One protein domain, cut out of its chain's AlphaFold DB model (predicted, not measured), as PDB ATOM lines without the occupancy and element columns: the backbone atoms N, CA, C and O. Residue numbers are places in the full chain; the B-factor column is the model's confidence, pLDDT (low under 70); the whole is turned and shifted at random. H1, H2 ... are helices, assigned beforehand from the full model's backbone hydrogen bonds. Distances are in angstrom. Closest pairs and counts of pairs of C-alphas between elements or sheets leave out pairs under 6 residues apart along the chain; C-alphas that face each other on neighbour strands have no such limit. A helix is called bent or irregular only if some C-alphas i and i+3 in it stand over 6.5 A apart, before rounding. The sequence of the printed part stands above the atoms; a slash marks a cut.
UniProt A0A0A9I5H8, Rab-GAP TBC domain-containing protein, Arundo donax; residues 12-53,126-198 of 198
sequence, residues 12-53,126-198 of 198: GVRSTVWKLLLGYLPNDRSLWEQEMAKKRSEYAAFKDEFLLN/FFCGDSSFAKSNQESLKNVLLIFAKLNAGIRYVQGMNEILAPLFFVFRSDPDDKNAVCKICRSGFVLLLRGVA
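This is residues 12 to 53 and 126 to 198 of the 198 residues of the protein "Rab-GAP TBC domain-containing protein" of Arundo donax (UniProt A0A0A9I5H8). Four helices stand round a middle that holds the short H5: the long H2 runs along one side, H3 crosses its far part nearly at a right angle, H4 slants from H3 toward H1, and H1 stands at the remaining side. The link of residues 174 to 188 runs from H4 into this middle. The printed part has 115 residues with five named helices, H1 to H5 in chain order, and no named strand; the class is all helix. It is compact, with a radius of gyration of the C-alphas of 13.9 A, and rounded, spanning 35 by 34 by 25 A.

H2, residues 29 to 52, touches H3, residues 132 to 151, about perpendicular at 84 degrees, with residues 46 to 51 alone; the closest C-alphas, of Phe 50 and Ile 147, are 6.6 A apart. H3 is the hub, touching three helices. H4, residues 161 to 173, touches H3 at a steep tilt of 53 degrees, opposite ways, closest at C-alphas 145 and 162, 7.4 A. H5, residues 189 to 193, touches H3, closest at C-alphas 148 and 191, 5.4 A. H1, residues 12 to 21, and H4 only just touch, only at their ends, with 3 pairs of C-alphas within 8 A, the closest being those of Ser 15 and Phe 172, 5.1 A. H1 is apart from H2 and H3. Every O i to N i+4 pair is within hydrogen-bond range in H1, H3 and H5, against 17 of 20 in H2 and 7 of 9 in H4.

H2 measures 34.3 A from C-alpha 29 at (-0.611, -11.128, 130.568) to C-alpha 52; it is irregular, C-alphas 30 and 33 being 7.2 A apart. H3 measures 28.5 A, H4 18.1 A, H1 14.5 A from C-alpha 12 at (-10.886, -4.190, 121.653), and H5 6.3 A. H4 is only just irregular, with C-alphas 164 and 167 6.6 A apart.

The C-alphas farthest apart, of Asp 28 and Asp 130, are 41.0 A apart. Residues 54 to 125 are not printed, and C-alphas 53 and 126 across the cut are 29.0 A apart. The link H4 to H5 is long. Confidence is under 70 at residues 12, 52 to 53 and 176 to 198.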
ATOM      1  N   GLY A  12     -11.801  -3.124 122.108       69.38
ATOM      2  CA  GLY A  12     -10.886  -4.190 121.653       69.38
ATOM      3  C   GLY A  12     -10.997  -5.500 122.449       69.38
ATOM      4  O   GLY A  12     -10.199  -6.428 122.277       69.38
ATOM      5  N   VAL A  13     -12.022  -5.619 123.304       78.62
ATOM      6  CA  VAL A  13     -12.240  -6.788 124.167       78.62
ATOM      7  C   VAL A  13     -12.444  -8.043 123.325       78.62
ATOM      8  O   VAL A  13     -11.860  -9.079 123.630       78.62
ATOM      9  N   ARG A  14     -13.191  -7.955 122.215       80.12
ATOM     10  CA  ARG A  14     -13.406  -9.101 121.320       80.12
ATOM     11  C   ARG A  14     -12.111  -9.626 120.714       80.12
ATOM     12  O   ARG A  14     -11.862 -10.823 120.777       80.12
ATOM     13  N   SER A  15     -11.266  -8.738 120.204       80.56
ATOM     14  CA  SER A  15      -9.951  -9.097 119.663       80.56
ATOM     15  C   SER A  15      -9.091  -9.807 120.714       80.56
ATOM     16  O   SER A  15      -8.539 -10.873 120.450       80.56
ATOM     17  N   THR A  16      -9.040  -9.279 121.938       80.31
ATOM     18  CA  THR A  16      -8.263  -9.879 123.035       80.31
ATOM     19  C   THR A  16      -8.819 -11.234 123.477       80.31
ATOM     20  O   THR A  16      -8.066 -12.196 123.615       80.31
ATOM     21  N   VAL A  17     -10.139 -11.343 123.650       83.19
ATOM     22  CA  VAL A  17     -10.801 -12.593 124.050       83.19
ATOM     23  C   VAL A  17     -10.594 -13.679 122.999       83.19
ATOM     24  O   VAL A  17     -10.255 -14.801 123.356       83.19
ATOM     25  N   TRP A  18     -10.724 -13.358 121.712       81.38
ATOM     26  CA  TRP A  18     -10.493 -14.332 120.643       81.38
ATOM     27  C   TRP A  18      -9.037 -14.804 120.604       81.38
ATOM     28  O   TRP A  18      -8.796 -15.996 120.458       81.38
ATOM     29  N   LYS A  19      -8.056 -13.921 120.824       79.31
ATOM     30  CA  LYS A  19      -6.646 -14.337 120.934       79.31
ATOM     31  C   LYS A  19      -6.411 -15.319 122.088       79.31
ATOM     32  O   LYS A  19      -5.618 -16.239 121.933       79.31
ATOM     33  N   LEU A  20      -7.084 -15.143 123.223       81.62
ATOM     34  CA  LEU A  20      -6.985 -16.072 124.355       81.62
ATOM     35  C   LEU A  20      -7.708 -17.395 124.078       81.62
ATOM     36  O   LEU A  20      -7.132 -18.460 124.281       81.62
ATOM     37  N   LEU A  21      -8.943 -17.338 123.571       81.38
ATOM     38  CA  LEU A  21      -9.755 -18.527 123.277       81.38
ATOM     39  C   LEU A  21      -9.122 -19.420 122.212       81.38
ATOM     40  O   LEU A  21      -9.244 -20.638 122.284       81.38
ATOM     41  N   LEU A  22      -8.439 -18.819 121.240       79.81
ATOM     42  CA  LEU A  22      -7.741 -19.547 120.187       79.81
ATOM     43  C   LEU A  22      -6.317 -19.976 120.592       79.81
ATOM     44  O   LEU A  22      -5.569 -20.461 119.750       79.81
ATOM     45  N   GLY A  23      -5.912 -19.755 121.849       78.06
ATOM     46  CA  GLY A  23      -4.580 -20.115 122.350       78.06
ATOM     47  C   GLY A  23      -3.432 -19.302 121.741       78.06
ATOM     48  O   GLY A  23      -2.270 -19.689 121.840       78.06
ATOM     49  N   TYR A  24      -3.735 -18.174 121.097       76.94
ATOM     50  CA  TYR A  24      -2.738 -17.311 120.470       76.94
ATOM     51  C   TYR A  24      -1.953 -16.481 121.498       76.94
ATOM     52  O   TYR A  24      -0.769 -16.213 121.289       76.94
ATOM     53  N   LEU A  25      -2.596 -16.086 122.603       81.62
ATOM     54  CA  LEU A  25      -1.955 -15.439 123.751       81.62
ATOM     55  C   LEU A  25      -1.957 -16.373 124.970       81.62
ATOM     56  O   LEU A  25      -2.956 -17.057 125.200       81.62
ATOM     57  N   PRO A  26      -0.883 -16.383 125.779       82.38
ATOM     58  CA  PRO A  26      -0.863 -17.133 127.028       82.38
ATOM     59  C   PRO A  26      -1.825 -16.518 128.052       82.38
ATOM     60  O   PRO A  26      -2.146 -15.330 127.995       82.38
ATOM     61  N   ASN A  27      -2.250 -17.308 129.041       84.81
ATOM     62  CA  ASN A  27      -3.094 -16.811 130.135       84.81
ATOM     63  C   ASN A  27      -2.386 -15.740 130.983       84.81
ATOM     64  O   ASN A  27      -3.043 -14.878 131.567       84.81
ATOM     65  N   ASP A  28      -1.052 -15.780 131.037       86.75
ATOM     66  CA  ASP A  28      -0.243 -14.770 131.712       86.75
ATOM     67  C   ASP A  28      -0.060 -13.530 130.826       86.75
ATOM     68  O   ASP A  28       0.620 -13.559 129.797       86.75
ATOM     69  N   ARG A  29      -0.656 -12.417 131.263       85.38
ATOM     70  CA  ARG A  29      -0.611 -11.128 130.568       85.38
ATOM     71  C   ARG A  29       0.791 -10.529 130.481       85.38
ATOM     72  O   ARG A  29       1.056  -9.779 129.542       85.38
ATOM     73  N   SER A  30       1.686 -10.845 131.417       87.75
ATOM     74  CA  SER A  30       3.057 -10.317 131.410       87.75
ATOM     75  C   SER A  30       3.861 -10.801 130.197       87.75
ATOM     76  O   SER A  30       4.720 -10.083 129.690       87.75
ATOM     77  N   LEU A  31       3.512 -11.976 129.670       86.56
ATOM     78  CA  LEU A  31       4.179 -12.601 128.529       86.56
ATOM     79  C   LEU A  31       3.634 -12.132 127.175       86.56
ATOM     80  O   LEU A  31       4.201 -12.471 126.137       86.56
ATOM     81  N   TRP A  32       2.538 -11.363 127.147       85.00
ATOM     82  CA  TRP A  32       1.867 -11.007 125.893       85.00
ATOM     83  C   TRP A  32       2.770 -10.214 124.959       85.00
ATOM     84  O   TRP A  32       2.828 -10.524 123.775       85.00
ATOM     85  N   GLU A  33       3.491  -9.210 125.456       83.50
ATOM     86  CA  GLU A  33       4.348  -8.389 124.593       83.50
ATOM     87  C   GLU A  33       5.480  -9.212 123.963       83.50
ATOM     88  O   GLU A  33       5.728  -9.095 122.760       83.50
ATOM     89  N   GLN A  34       6.102 -10.094 124.749       84.50
ATOM     90  CA  GLN A  34       7.162 -10.988 124.288       84.50
ATOM     91  C   GLN A  34       6.644 -11.994 123.254       84.50
ATOM     92  O   GLN A  34       7.223 -12.115 122.171       84.50
ATOM     93  N   GLU A  35       5.542 -12.686 123.553       81.88
ATOM     94  CA  GLU A  35       4.962 -13.686 122.653       81.88
ATOM     95  C   GLU A  35       4.500 -13.034 121.345       81.88
ATOM     96  O   GLU A  35       4.774 -13.529 120.252       81.88
ATOM     97  N   MET A  36       3.885 -11.854 121.431       80.00
ATOM     98  CA  MET A  36       3.492 -11.080 120.258       80.00
ATOM     99  C   MET A  36       4.691 -10.666 119.410       80.00
ATOM    100  O   MET A  36       4.619 -10.758 118.184       80.00
ATOM    101  N   ALA A  37       5.781 -10.203 120.025       81.81
ATOM    102  CA  ALA A  37       6.998  -9.826 119.311       81.81
ATOM    103  C   ALA A  37       7.622 -11.026 118.586       81.81
ATOM    104  O   ALA A  37       7.933 -10.927 117.397       81.81
ATOM    105  N   LYS A  38       7.718 -12.173 119.266       82.56
ATOM    106  CA  LYS A  38       8.218 -13.427 118.693       82.56
ATOM    107  C   LYS A  38       7.387 -13.854 117.483       82.56
ATOM    108  O   LYS A  38       7.913 -13.956 116.377       82.56
ATOM    109  N   LYS A  39       6.072 -14.001 117.667       78.81
ATOM    110  CA  LYS A  39       5.134 -14.399 116.607       78.81
ATOM    111  C   LYS A  39       5.187 -13.448 115.403       78.81
ATOM    112  O   LYS A  39       5.146 -13.888 114.252       78.81
ATOM    113  N   ARG A  40       5.312 -12.135 115.639       79.38
ATOM    114  CA  ARG A  40       5.472 -11.115 114.582       79.38
ATOM    115  C   ARG A  40       6.750 -11.306 113.768       79.38
ATOM    116  O   ARG A  40       6.694 -11.185 112.547       79.38
ATOM    117  N   SER A  41       7.867 -11.590 114.436       80.31
ATOM    118  CA  SER A  41       9.154 -11.839 113.784       80.31
ATOM    119  C   SER A  41       9.119 -13.109 112.938       80.31
ATOM    120  O   SER A  41       9.572 -13.090 111.799       80.31
ATOM    121  N   GLU A  42       8.530 -14.190 113.457       80.88
ATOM    122  CA  GLU A  42       8.382 -15.456 112.724       80.88
ATOM    123  C   GLU A  42       7.584 -15.268 111.430       80.88
ATOM    124  O   GLU A  42       8.002 -15.712 110.366       80.88
ATOM    125  N   TYR A  43       6.466 -14.539 111.489       80.38
ATOM    126  CA  TYR A  43       5.714 -14.240 110.275       80.38
ATOM    127  C   TYR A  43       6.495 -13.378 109.282       80.38
ATOM    128  O   TYR A  43       6.388 -13.605 108.082       80.38
ATOM    129  N   ALA A  44       7.228 -12.363 109.753       82.25
ATOM    130  CA  ALA A  44       8.024 -11.520 108.865       82.25
ATOM    131  C   ALA A  44       9.038 -12.368 108.083       82.25
ATOM    132  O   ALA A  44       9.110 -12.239 106.865       82.25
ATOM    133  N   ALA A  45       9.698 -13.311 108.762       82.69
ATOM    134  CA  ALA A  45      10.590 -14.270 108.122       82.69
ATOM    135  C   ALA A  45       9.863 -15.131 107.073       82.69
ATOM    136  O   ALA A  45      10.324 -15.206 105.939       82.69
ATOM    137  N   PHE A  46       8.691 -15.700 107.391       82.31
ATOM    138  CA  PHE A  46       7.913 -16.476 106.410       82.31
ATOM    139  C   PHE A  46       7.448 -15.649 105.216       82.31
ATOM    140  O   PHE A  46       7.370 -16.152 104.097       82.31
ATOM    141  N   LYS A  47       7.106 -14.382 105.447       81.38
ATOM    142  CA  LYS A  47       6.701 -13.477 104.378       81.38
ATOM    143  C   LYS A  47       7.856 -13.256 103.405       81.38
ATOM    144  O   LYS A  47       7.652 -13.364 102.197       81.38
ATOM    145  N   ASP A  48       9.040 -12.973 103.932       81.88
ATOM    146  CA  ASP A  48      10.231 -12.744 103.122       81.88
ATOM    147  C   ASP A  48      10.654 -14.029 102.397       81.88
ATOM    148  O   ASP A  48      10.949 -13.999 101.205       81.88
ATOM    149  N   GLU A  49      10.587 -15.177 103.071       81.25
ATOM    150  CA  GLU A  49      10.939 -16.477 102.499       81.25
ATOM    151  C   GLU A  49       9.985 -16.905 101.374       81.25
ATOM    152  O   GLU A  49      10.429 -17.247 100.280       81.25
ATOM    153  N   PHE A  50       8.671 -16.873 101.610       80.31
ATOM    154  CA  PHE A  50       7.704 -17.499 100.704       80.31
ATOM    155  C   PHE A  50       7.093 -16.563  99.665       80.31
ATOM    156  O   PHE A  50       6.623 -17.040  98.629       80.31
ATOM    157  N   LEU A  51       7.049 -15.254  99.930       78.50
ATOM    158  CA  LEU A  51       6.406 -14.298  99.024       78.50
ATOM    159  C   LEU A  51       7.404 -13.517  98.171       78.50
ATOM    160  O   LEU A  51       7.046 -13.121  97.064       78.50
ATOM    161  N   LEU A  52       8.640 -13.306  98.643       68.75
ATOM    162  CA  LEU A  52       9.684 -12.651  97.842       68.75
ATOM    163  C   LEU A  52      10.496 -13.652  97.013       68.75
ATOM    164  O   LEU A  52      11.056 -13.265  95.989       68.75
ATOM    165  N   ASN A  53      10.527 -14.931  97.406       59.84
ATOM    166  CA  ASN A  53      11.239 -15.980  96.681       59.84
ATOM    167  C   ASN A  53      10.315 -17.152  96.287       59.84
ATOM    168  O   ASN A  53      10.382 -18.235  96.871       59.84
ATOM    169  N   PHE A 126     -14.878  -2.985 103.914       87.81
ATOM    170  CA  PHE A 126     -13.655  -3.446 104.545       87.81
ATOM    171  C   PHE A 126     -12.879  -4.450 103.667       87.81
ATOM    172  O   PHE A 126     -11.648  -4.402 103.646       87.81
ATOM    173  N   PHE A 127     -13.586  -5.350 102.971       86.75
ATOM    174  CA  PHE A 127     -13.014  -6.410 102.130       86.75
ATOM    175  C   PHE A 127     -13.125  -6.119 100.634       86.75
ATOM    176  O   PHE A 127     -12.327  -6.643  99.863       86.75
ATOM    177  N   CYS A 128     -14.075  -5.282 100.217       84.56
ATOM    178  CA  CYS A 128     -14.364  -4.998  98.819       84.56
ATOM    179  C   CYS A 128     -14.368  -3.487  98.550       84.56
ATOM    180  O   CYS A 128     -14.975  -2.711  99.285       84.56
ATOM    181  N   GLY A 129     -13.687  -3.059  97.487       85.19
ATOM    182  CA  GLY A 129     -13.689  -1.671  97.027       85.19
ATOM    183  C   GLY A 129     -12.322  -1.171  96.573       85.19
ATOM    184  O   GLY A 129     -11.284  -1.772  96.846       85.19
ATOM    185  N   ASP A 130     -12.323  -0.020  95.903       86.94
ATOM    186  CA  ASP A 130     -11.111   0.559  95.312       86.94
ATOM    187  C   ASP A 130     -10.246   1.370  96.279       86.94
ATOM    188  O   ASP A 130      -9.145   1.801  95.918       86.94
ATOM    189  N   SER A 131     -10.722   1.560  97.514       90.62
ATOM    190  CA  SER A 131      -9.992   2.293  98.543       90.62
ATOM    191  C   SER A 131      -8.654   1.622  98.868       90.62
ATOM    192  O   SER A 131      -8.520   0.395  98.862       90.62
ATOM    193  N   SER A 132      -7.651   2.431  99.215       88.56
ATOM    194  CA  SER A 132      -6.349   1.927  99.671       88.56
ATOM    195  C   SER A 132      -6.478   1.032 100.907       88.56
ATOM    196  O   SER A 132      -5.733   0.064 101.051       88.56
ATOM    197  N   PHE A 133      -7.457   1.313 101.773       86.50
ATOM    198  CA  PHE A 133      -7.751   0.511 102.955       86.50
ATOM    199  C   PHE A 133      -8.254  -0.892 102.593       86.50
ATOM    200  O   PHE A 133      -7.695  -1.876 103.077       86.50
ATOM    201  N   ALA A 134      -9.243  -0.997 101.698       88.25
ATOM    202  CA  ALA A 134      -9.774  -2.281 101.237       88.25
ATOM    203  C   ALA A 134      -8.698  -3.108 100.516       88.25
ATOM    204  O   ALA A 134      -8.485  -4.270 100.855       88.25
ATOM    205  N   LYS A 135      -7.929  -2.485  99.610       89.62
ATOM    206  CA  LYS A 135      -6.800  -3.141  98.923       89.62
ATOM    207  C   LYS A 135      -5.734  -3.636  99.903       89.62
ATOM    208  O   LYS A 135      -5.245  -4.753  99.770       89.62
ATOM    209  N   SER A 136      -5.411  -2.851 100.935       89.62
ATOM    210  CA  SER A 136      -4.475  -3.261 101.992       89.62
ATOM    211  C   SER A 136      -4.985  -4.464 102.796       89.62
ATOM    212  O   SER A 136      -4.195  -5.340 103.166       89.62
ATOM    213  N   ASN A 137      -6.294  -4.529 103.055       89.56
ATOM    214  CA  ASN A 137      -6.914  -5.654 103.749       89.56
ATOM    215  C   ASN A 137      -6.933  -6.915 102.871       89.56
ATOM    216  O   ASN A 137      -6.532  -7.972 103.352       89.56
ATOM    217  N   GLN A 138      -7.312  -6.800 101.592       91.25
ATOM    218  CA  GLN A 138      -7.269  -7.898 100.615       91.25
ATOM    219  C   GLN A 138      -5.859  -8.481 100.487       91.25
ATOM    220  O   GLN A 138      -5.669  -9.689 100.603       91.25
ATOM    221  N   GLU A 139      -4.857  -7.618 100.336       90.25
ATOM    222  CA  GLU A 139      -3.456  -8.023 100.242       90.25
ATOM    223  C   GLU A 139      -2.983  -8.733 101.519       90.25
ATOM    224  O   GLU A 139      -2.289  -9.748 101.478       90.25
ATOM    225  N   SER A 140      -3.394  -8.242 102.688       88.56
ATOM    226  CA  SER A 140      -3.073  -8.901 103.957       88.56
ATOM    227  C   SER A 140      -3.743 -10.274 104.068       88.56
ATOM    228  O   SER A 140      -3.093 -11.225 104.494       88.56
ATOM    229  N   LEU A 141      -5.008 -10.393 103.656       89.62
ATOM    230  CA  LEU A 141      -5.760 -11.650 103.653       89.62
ATOM    231  C   LEU A 141      -5.114 -12.681 102.714       89.62
ATOM    232  O   LEU A 141      -4.872 -13.818 103.116       89.62
ATOM    233  N   LYS A 142      -4.751 -12.254 101.498       91.62
ATOM    234  CA  LYS A 142      -4.033 -13.056 100.500       91.62
ATOM    235  C   LYS A 142      -2.708 -13.587 101.042       91.62
ATOM    236  O   LYS A 142      -2.450 -14.785 100.962       91.62
ATOM    237  N   ASN A 143      -1.894 -12.721 101.643       89.62
ATOM    238  CA  ASN A 143      -0.580 -13.095 102.168       89.62
ATOM    239  C   ASN A 143      -0.666 -14.156 103.268       89.62
ATOM    240  O   ASN A 143       0.120 -15.102 103.277       89.62
ATOM    241  N   VAL A 144      -1.650 -14.038 104.161       87.00
ATOM    242  CA  VAL A 144      -1.882 -15.029 105.220       87.00
ATOM    243  C   VAL A 144      -2.262 -16.389 104.633       87.00
ATOM    244  O   VAL A 144      -1.716 -17.406 105.060       87.00
ATOM    245  N   LEU A 145      -3.154 -16.417 103.638       89.12
ATOM    246  CA  LEU A 145      -3.582 -17.654 102.978       89.12
ATOM    247  C   LEU A 145      -2.442 -18.316 102.188       89.12
ATOM    248  O   LEU A 145      -2.290 -19.534 102.249       89.12
ATOM    249  N   LEU A 146      -1.606 -17.528 101.504       87.88
ATOM    250  CA  LEU A 146      -0.442 -18.033 100.767       87.88
ATOM    251  C   LEU A 146       0.602 -18.655 101.695       87.88
ATOM    252  O   LEU A 146       1.060 -19.772 101.455       87.88
ATOM    253  N   ILE A 147       0.946 -17.959 102.781       85.75
ATOM    254  CA  ILE A 147       1.895 -18.465 103.779       85.75
ATOM    255  C   ILE A 147       1.341 -19.730 104.443       85.75
ATOM    256  O   ILE A 147       2.077 -20.699 104.626       85.75
ATOM    257  N   PHE A 148       0.040 -19.765 104.749       84.00
ATOM    258  CA  PHE A 148      -0.607 -20.967 105.267       84.00
ATOM    259  C   PHE A 148      -0.476 -22.154 104.300       84.00
ATOM    260  O   PHE A 148      -0.078 -23.240 104.726       84.00
ATOM    261  N   ALA A 149      -0.770 -21.946 103.012       85.81
ATOM    262  CA  ALA A 149      -0.694 -22.989 101.996       85.81
ATOM    263  C   ALA A 149       0.738 -23.519 101.808       85.81
ATOM    264  O   ALA A 149       0.920 -24.722 101.630       85.81
ATOM    265  N   LYS A 150       1.751 -22.645 101.903       82.62
ATOM    266  CA  LYS A 150       3.173 -23.030 101.847       82.62
ATOM    267  C   LYS A 150       3.620 -23.826 103.071       82.62
ATOM    268  O   LYS A 150       4.290 -24.841 102.921       82.62
ATOM    269  N   LEU A 151       3.235 -23.401 104.273       80.56
ATOM    270  CA  LEU A 151       3.626 -24.079 105.513       80.56
ATOM    271  C   LEU A 151       2.929 -25.425 105.714       80.56
ATOM    272  O   LEU A 151       3.459 -26.288 106.410       80.56
ATOM    273  N   ASN A 152       1.756 -25.605 105.108       80.19
ATOM    274  CA  ASN A 152       0.942 -26.807 105.238       80.19
ATOM    275  C   ASN A 152       0.736 -27.454 103.867       80.19
ATOM    276  O   ASN A 152      -0.399 -27.650 103.436       80.19
ATOM    277  N   ALA A 153       1.833 -27.813 103.193       74.75
ATOM    278  CA  ALA A 153       1.811 -28.413 101.854       74.75
ATOM    279  C   ALA A 153       0.965 -29.702 101.751       74.75
ATOM    280  O   ALA A 153       0.539 -30.065 100.660       74.75
ATOM    281  N   GLY A 154       0.684 -30.380 102.873       72.56
ATOM    282  CA  GLY A 154      -0.233 -31.525 102.920       72.56
ATOM    283  C   GLY A 154      -1.724 -31.156 102.883       72.56
ATOM    284  O   GLY A 154      -2.514 -31.911 102.328       72.56
ATOM    285  N   ILE A 155      -2.113 -30.003 103.443       77.88
ATOM    286  CA  ILE A 155      -3.506 -29.513 103.452       77.88
ATOM    287  C   ILE A 155      -3.754 -28.643 102.214       77.88
ATOM    288  O   ILE A 155      -4.756 -28.815 101.523       77.88
ATOM    289  N   ARG A 156      -2.796 -27.752 101.913       81.12
ATOM    290  CA  ARG A 156      -2.880 -26.690 100.898       81.12
ATOM    291  C   ARG A 156      -4.075 -25.761 101.150       81.12
ATOM    292  O   ARG A 156      -4.726 -25.811 102.193       81.12
ATOM    293  N   TYR A 157      -4.304 -24.829 100.233       86.69
ATOM    294  CA  TYR A 157      -5.494 -23.989 100.268       86.69
ATOM    295  C   TYR A 157      -6.705 -24.763  99.738       86.69
ATOM    296  O   TYR A 157      -6.606 -25.449  98.721       86.69
ATOM    297  N   VAL A 158      -7.852 -24.606 100.397       88.88
ATOM    298  CA  VAL A 158      -9.145 -25.126  99.940       88.88
ATOM    299  C   VAL A 158     -10.127 -23.964  99.824       88.88
ATOM    300  O   VAL A 158     -10.162 -23.078 100.682       88.88
ATOM    301  N   GLN A 159     -10.939 -23.962  98.767       87.19
ATOM    302  CA  GLN A 159     -11.965 -22.941  98.557       87.19
ATOM    303  C   GLN A 159     -12.872 -22.813  99.791       87.19
ATOM    304  O   GLN A 159     -13.368 -23.813 100.307       87.19
ATOM    305  N   GLY A 160     -13.093 -21.581 100.256       87.00
ATOM    306  CA  GLY A 160     -13.868 -21.290 101.468       87.00
ATOM    307  C   GLY A 160     -13.011 -21.039 102.713       87.00
ATOM    308  O   GLY A 160     -13.491 -20.440 103.672       87.00
ATOM    309  N   MET A 161     -11.716 -21.379 102.702       89.50
ATOM    310  CA  MET A 161     -10.809 -21.010 103.802       89.50
ATOM    311  C   MET A 161     -10.716 -19.489 104.007       89.50
ATOM    312  O   MET A 161     -10.531 -19.020 105.131       89.50
ATOM    313  N   ASN A 162     -10.892 -18.712 102.937       91.69
ATOM    314  CA  ASN A 162     -11.013 -17.256 102.991       91.69
ATOM    315  C   ASN A 162     -12.195 -16.796 103.870       91.69
ATOM    316  O   ASN A 162     -12.056 -15.821 104.604       91.69
ATOM    317  N   GLU A 163     -13.323 -17.511 103.847       90.69
ATOM    318  CA  GLU A 163     -14.531 -17.184 104.621       90.69
ATOM    319  C   GLU A 163     -14.359 -17.501 106.110       90.69
ATOM    320  O   GLU A 163     -14.937 -16.825 106.955       90.69
ATOM    321  N   ILE A 164     -13.512 -18.477 106.448       88.75
ATOM    322  CA  ILE A 164     -13.141 -18.771 107.840       88.75
ATOM    323  C   ILE A 164     -12.184 -17.708 108.385       88.75
ATOM    324  O   ILE A 164     -12.309 -17.264 109.529       88.75
ATOM    325  N   LEU A 165     -11.222 -17.276 107.567       87.19
ATOM    326  CA  LEU A 165     -10.250 -16.264 107.966       87.19
ATOM    327  C   LEU A 165     -10.872 -14.863 108.064       87.19
ATOM    328  O   LEU A 165     -10.451 -14.072 108.908       87.19
ATOM    329  N   ALA A 166     -11.859 -14.533 107.231       89.00
ATOM    330  CA  ALA A 166     -12.392 -13.176 107.142       89.00
ATOM    331  C   ALA A 166     -12.986 -12.633 108.464       89.00
ATOM    332  O   ALA A 166     -12.586 -11.537 108.866       89.00
ATOM    333  N   PRO A 167     -13.835 -13.358 109.220       87.44
ATOM    334  CA  PRO A 167     -14.337 -12.892 110.516       87.44
ATOM    335  C   PRO A 167     -13.221 -12.637 111.534       87.44
ATOM    336  O   PRO A 167     -13.226 -11.611 112.215       87.44
ATOM    337  N   LEU A 168     -12.226 -13.531 111.600       83.88
ATOM    338  CA  LEU A 168     -11.048 -13.370 112.460       83.88
ATOM    339  C   LEU A 168     -10.268 -12.112 112.082       83.88
ATOM    340  O   LEU A 168      -9.924 -11.291 112.934       83.88
ATOM    341  N   PHE A 169     -10.021 -11.952 110.784       84.81
ATOM    342  CA  PHE A 169      -9.286 -10.824 110.247       84.81
ATOM    343  C   PHE A 169      -9.999  -9.499 110.540       84.81
ATOM    344  O   PHE A 169      -9.357  -8.538 110.966       84.81
ATOM    345  N   PHE A 170     -11.322  -9.453 110.370       86.25
ATOM    346  CA  PHE A 170     -12.140  -8.278 110.660       86.25
ATOM    347  C   PHE A 170     -12.109  -7.904 112.146       86.25
ATOM    348  O   PHE A 170     -11.852  -6.748 112.481       86.25
ATOM    349  N   VAL A 171     -12.322  -8.877 113.041       82.94
ATOM    350  CA  VAL A 171     -12.322  -8.651 114.497       82.94
ATOM    351  C   VAL A 171     -10.976  -8.119 114.970       82.94
ATOM    352  O   VAL A 171     -10.934  -7.196 115.780       82.94
ATOM    353  N   PHE A 172      -9.875  -8.673 114.465       79.81
ATOM    354  CA  PHE A 172      -8.558  -8.178 114.833       79.81
ATOM    355  C   PHE A 172      -8.298  -6.792 114.230       79.81
ATOM    356  O   PHE A 172      -7.715  -5.944 114.901       79.81
ATOM    357  N   ARG A 173      -8.698  -6.525 112.975       79.06
ATOM    358  CA  ARG A 173      -8.339  -5.267 112.283       79.06
ATOM    359  C   ARG A 173      -9.090  -4.066 112.798       79.06
ATOM    360  O   ARG A 173      -8.544  -2.971 112.754       79.06
ATOM    361  N   SER A 174     -10.289  -4.304 113.297       76.81
ATOM    362  CA  SER A 174     -11.142  -3.295 113.905       76.81
ATOM    363  C   SER A 174     -10.799  -3.029 115.380       76.81
ATOM    364  O   SER A 174     -11.525  -2.292 116.039       76.81
ATOM    365  N   ASP A 175      -9.724  -3.623 115.917       73.31
ATOM    366  CA  ASP A 175      -9.252  -3.369 117.282       73.31
ATOM    367  C   ASP A 175      -8.718  -1.924 117.417       73.31
ATOM    368  O   ASP A 175      -7.768  -1.572 116.711       73.31
ATOM    369  N   PRO A 176      -9.308  -1.084 118.294       65.00
ATOM    370  CA  PRO A 176      -8.900   0.309 118.482       65.00
ATOM    371  C   PRO A 176      -7.583   0.470 119.256       65.00
ATOM    372  O   PRO A 176      -7.044   1.574 119.304       65.00
ATOM    373  N   ASP A 177      -7.066  -0.582 119.898       64.06
ATOM    374  CA  ASP A 177      -5.767  -0.520 120.567       64.06
ATOM    375  C   ASP A 177      -4.641  -0.617 119.525       64.06
ATOM    376  O   ASP A 177      -4.339  -1.695 119.018       64.06
ATOM    377  N   ASP A 178      -3.975   0.503 119.229       54.09
ATOM    378  CA  ASP A 178      -2.871   0.597 118.258       54.09
ATOM    379  C   ASP A 178      -1.692  -0.351 118.544       54.09
ATOM    380  O   ASP A 178      -0.956  -0.741 117.629       54.09
ATOM    381  N   LYS A 179      -1.510  -0.799 119.799       51.59
ATOM    382  CA  LYS A 179      -0.505  -1.830 120.134       51.59
ATOM    383  C   LYS A 179      -0.889  -3.200 119.566       51.59
ATOM    384  O   LYS A 179      -0.017  -4.032 119.263       51.59
ATOM    385  N   ASN A 180      -2.192  -3.404 119.399       50.16
ATOM    386  CA  ASN A 180      -2.855  -4.580 118.868       50.16
ATOM    387  C   ASN A 180      -3.401  -4.397 117.439       50.16
ATOM    388  O   ASN A 180      -3.781  -5.388 116.811       50.16
ATOM    389  N   ALA A 181      -3.380  -3.182 116.888       46.25
ATOM    390  CA  ALA A 181      -3.856  -2.908 115.543       46.25
ATOM    391  C   ALA A 181      -3.137  -3.793 114.509       46.25
ATOM    392  O   ALA A 181      -1.912  -3.965 114.469       46.25
ATOM    393  N   VAL A 182      -3.948  -4.395 113.645       46.16
ATOM    394  CA  VAL A 182      -3.625  -5.554 112.800       46.16
ATOM    395  C   VAL A 182      -2.486  -5.426 111.824       46.16
ATOM    396  O   VAL A 182      -2.038  -6.452 111.311       46.16
ATOM    397  N   CYS A 183      -1.915  -4.238 111.639       44.06
ATOM    398  CA  CYS A 183      -0.672  -4.140 110.884       44.06
ATOM    399  C   CYS A 183       0.410  -5.094 111.446       44.06
ATOM    400  O   CYS A 183       1.313  -5.489 110.714       44.06
ATOM    401  N   LYS A 184       0.276  -5.549 112.706       42.50
ATOM    402  CA  LYS A 184       1.165  -6.537 113.326       42.50
ATOM    403  C   LYS A 184       0.510  -7.859 113.789       42.50
ATOM    404  O   LYS A 184       1.249  -8.751 114.180       42.50
ATOM    405  N   ILE A 185      -0.819  -8.030 113.784       43.84
ATOM    406  CA  ILE A 185      -1.485  -9.219 114.388       43.84
ATOM    407  C   ILE A 185      -1.984 -10.238 113.366       43.84
ATOM    408  O   ILE A 185      -1.645 -11.414 113.494       43.84
ATOM    409  N   CYS A 186      -2.717  -9.823 112.324       43.94
ATOM    410  CA  CYS A 186      -3.158 -10.785 111.298       43.94
ATOM    411  C   CYS A 186      -2.001 -11.358 110.490       43.94
ATOM    412  O   CYS A 186      -2.186 -12.346 109.804       43.94
ATOM    413  N   ARG A 187      -0.816 -10.758 110.616       48.69
ATOM    414  CA  ARG A 187       0.437 -11.309 110.131       48.69
ATOM    415  C   ARG A 187       0.656 -12.713 110.733       48.69
ATOM    416  O   ARG A 187       0.553 -13.687 110.018       48.69
ATOM    417  N   SER A 188       0.774 -12.886 112.046       49.06
ATOM    418  CA  SER A 188       1.141 -14.203 112.613       49.06
ATOM    419  C   SER A 188      -0.022 -15.135 113.011       49.06
ATOM    420  O   SER A 188       0.147 -16.350 113.110       49.06
ATOM    421  N   GLY A 189      -1.222 -14.586 113.238       46.06
ATOM    422  CA  GLY A 189      -2.313 -15.272 113.947       46.06
ATOM    423  C   GLY A 189      -2.796 -16.596 113.356       46.06
ATOM    424  O   GLY A 189      -2.884 -17.590 114.069       46.06
ATOM    425  N   PHE A 190      -3.112 -16.628 112.063       55.50
ATOM    426  CA  PHE A 190      -3.797 -17.782 111.468       55.50
ATOM    427  C   PHE A 190      -2.872 -18.982 111.237       55.50
ATOM    428  O   PHE A 190      -3.258 -20.131 111.433       55.50
ATOM    429  N   VAL A 191      -1.621 -18.701 110.874       51.44
ATOM    430  CA  VAL A 191      -0.603 -19.711 110.566       51.44
ATOM    431  C   VAL A 191      -0.269 -20.565 111.793       51.44
ATOM    432  O   VAL A 191      -0.068 -21.771 111.674       51.44
ATOM    433  N   LEU A 192      -0.238 -19.953 112.980       49.47
ATOM    434  CA  LEU A 192       0.053 -20.650 114.235       49.47
ATOM    435  C   LEU A 192      -1.195 -21.245 114.896       49.47
ATOM    436  O   LEU A 192      -1.071 -22.247 115.596       49.47
ATOM    437  N   LEU A 193      -2.386 -20.696 114.628       49.31
ATOM    438  CA  LEU A 193      -3.652 -21.287 115.071       49.31
ATOM    439  C   LEU A 193      -3.812 -22.724 114.567       49.31
ATOM    440  O   LEU A 193      -4.250 -23.600 115.300       49.31
ATOM    441  N   LEU A 194      -3.420 -22.969 113.315       46.50
ATOM    442  CA  LEU A 194      -3.565 -24.279 112.683       46.50
ATOM    443  C   LEU A 194      -2.429 -25.248 113.038       46.50
ATOM    444  O   LEU A 194      -2.603 -26.451 112.896       46.50
ATOM    445  N   ARG A 195      -1.315 -24.753 113.597       48.44
ATOM    446  CA  ARG A 195      -0.284 -25.604 114.216       48.44
ATOM    447  C   ARG A 195      -0.665 -26.119 115.607       48.44
ATOM    448  O   ARG A 195      -0.075 -27.092 116.046       48.44
ATOM    449  N   GLY A 196      -1.599 -25.469 116.304       38.88
ATOM    450  CA  GLY A 196      -2.044 -25.878 117.644       38.88
ATOM    451  C   GLY A 196      -3.273 -26.795 117.668       38.88
ATOM    452  O   GLY A 196      -3.670 -27.234 118.742       38.88
ATOM    453  N   VAL A 197      -3.894 -27.047 116.511       36.28
ATOM    454  CA  VAL A 197      -5.118 -27.865 116.369       36.28
ATOM    455  C   VAL A 197      -4.839 -29.206 115.664       36.28
ATOM    456  O   VAL A 197      -5.726 -30.055 115.608       36.28
ATOM    457  N   ALA A 198      -3.621 -29.411 115.151       30.55
ATOM    458  CA  ALA A 198      -3.173 -30.640 114.488       30.55
ATOM    459  C   ALA A 198      -2.308 -31.511 115.410       30.55
ATOM    460  O   ALA A 198      -1.521 -30.932 116.193       30.55
TER     461      ALA A 198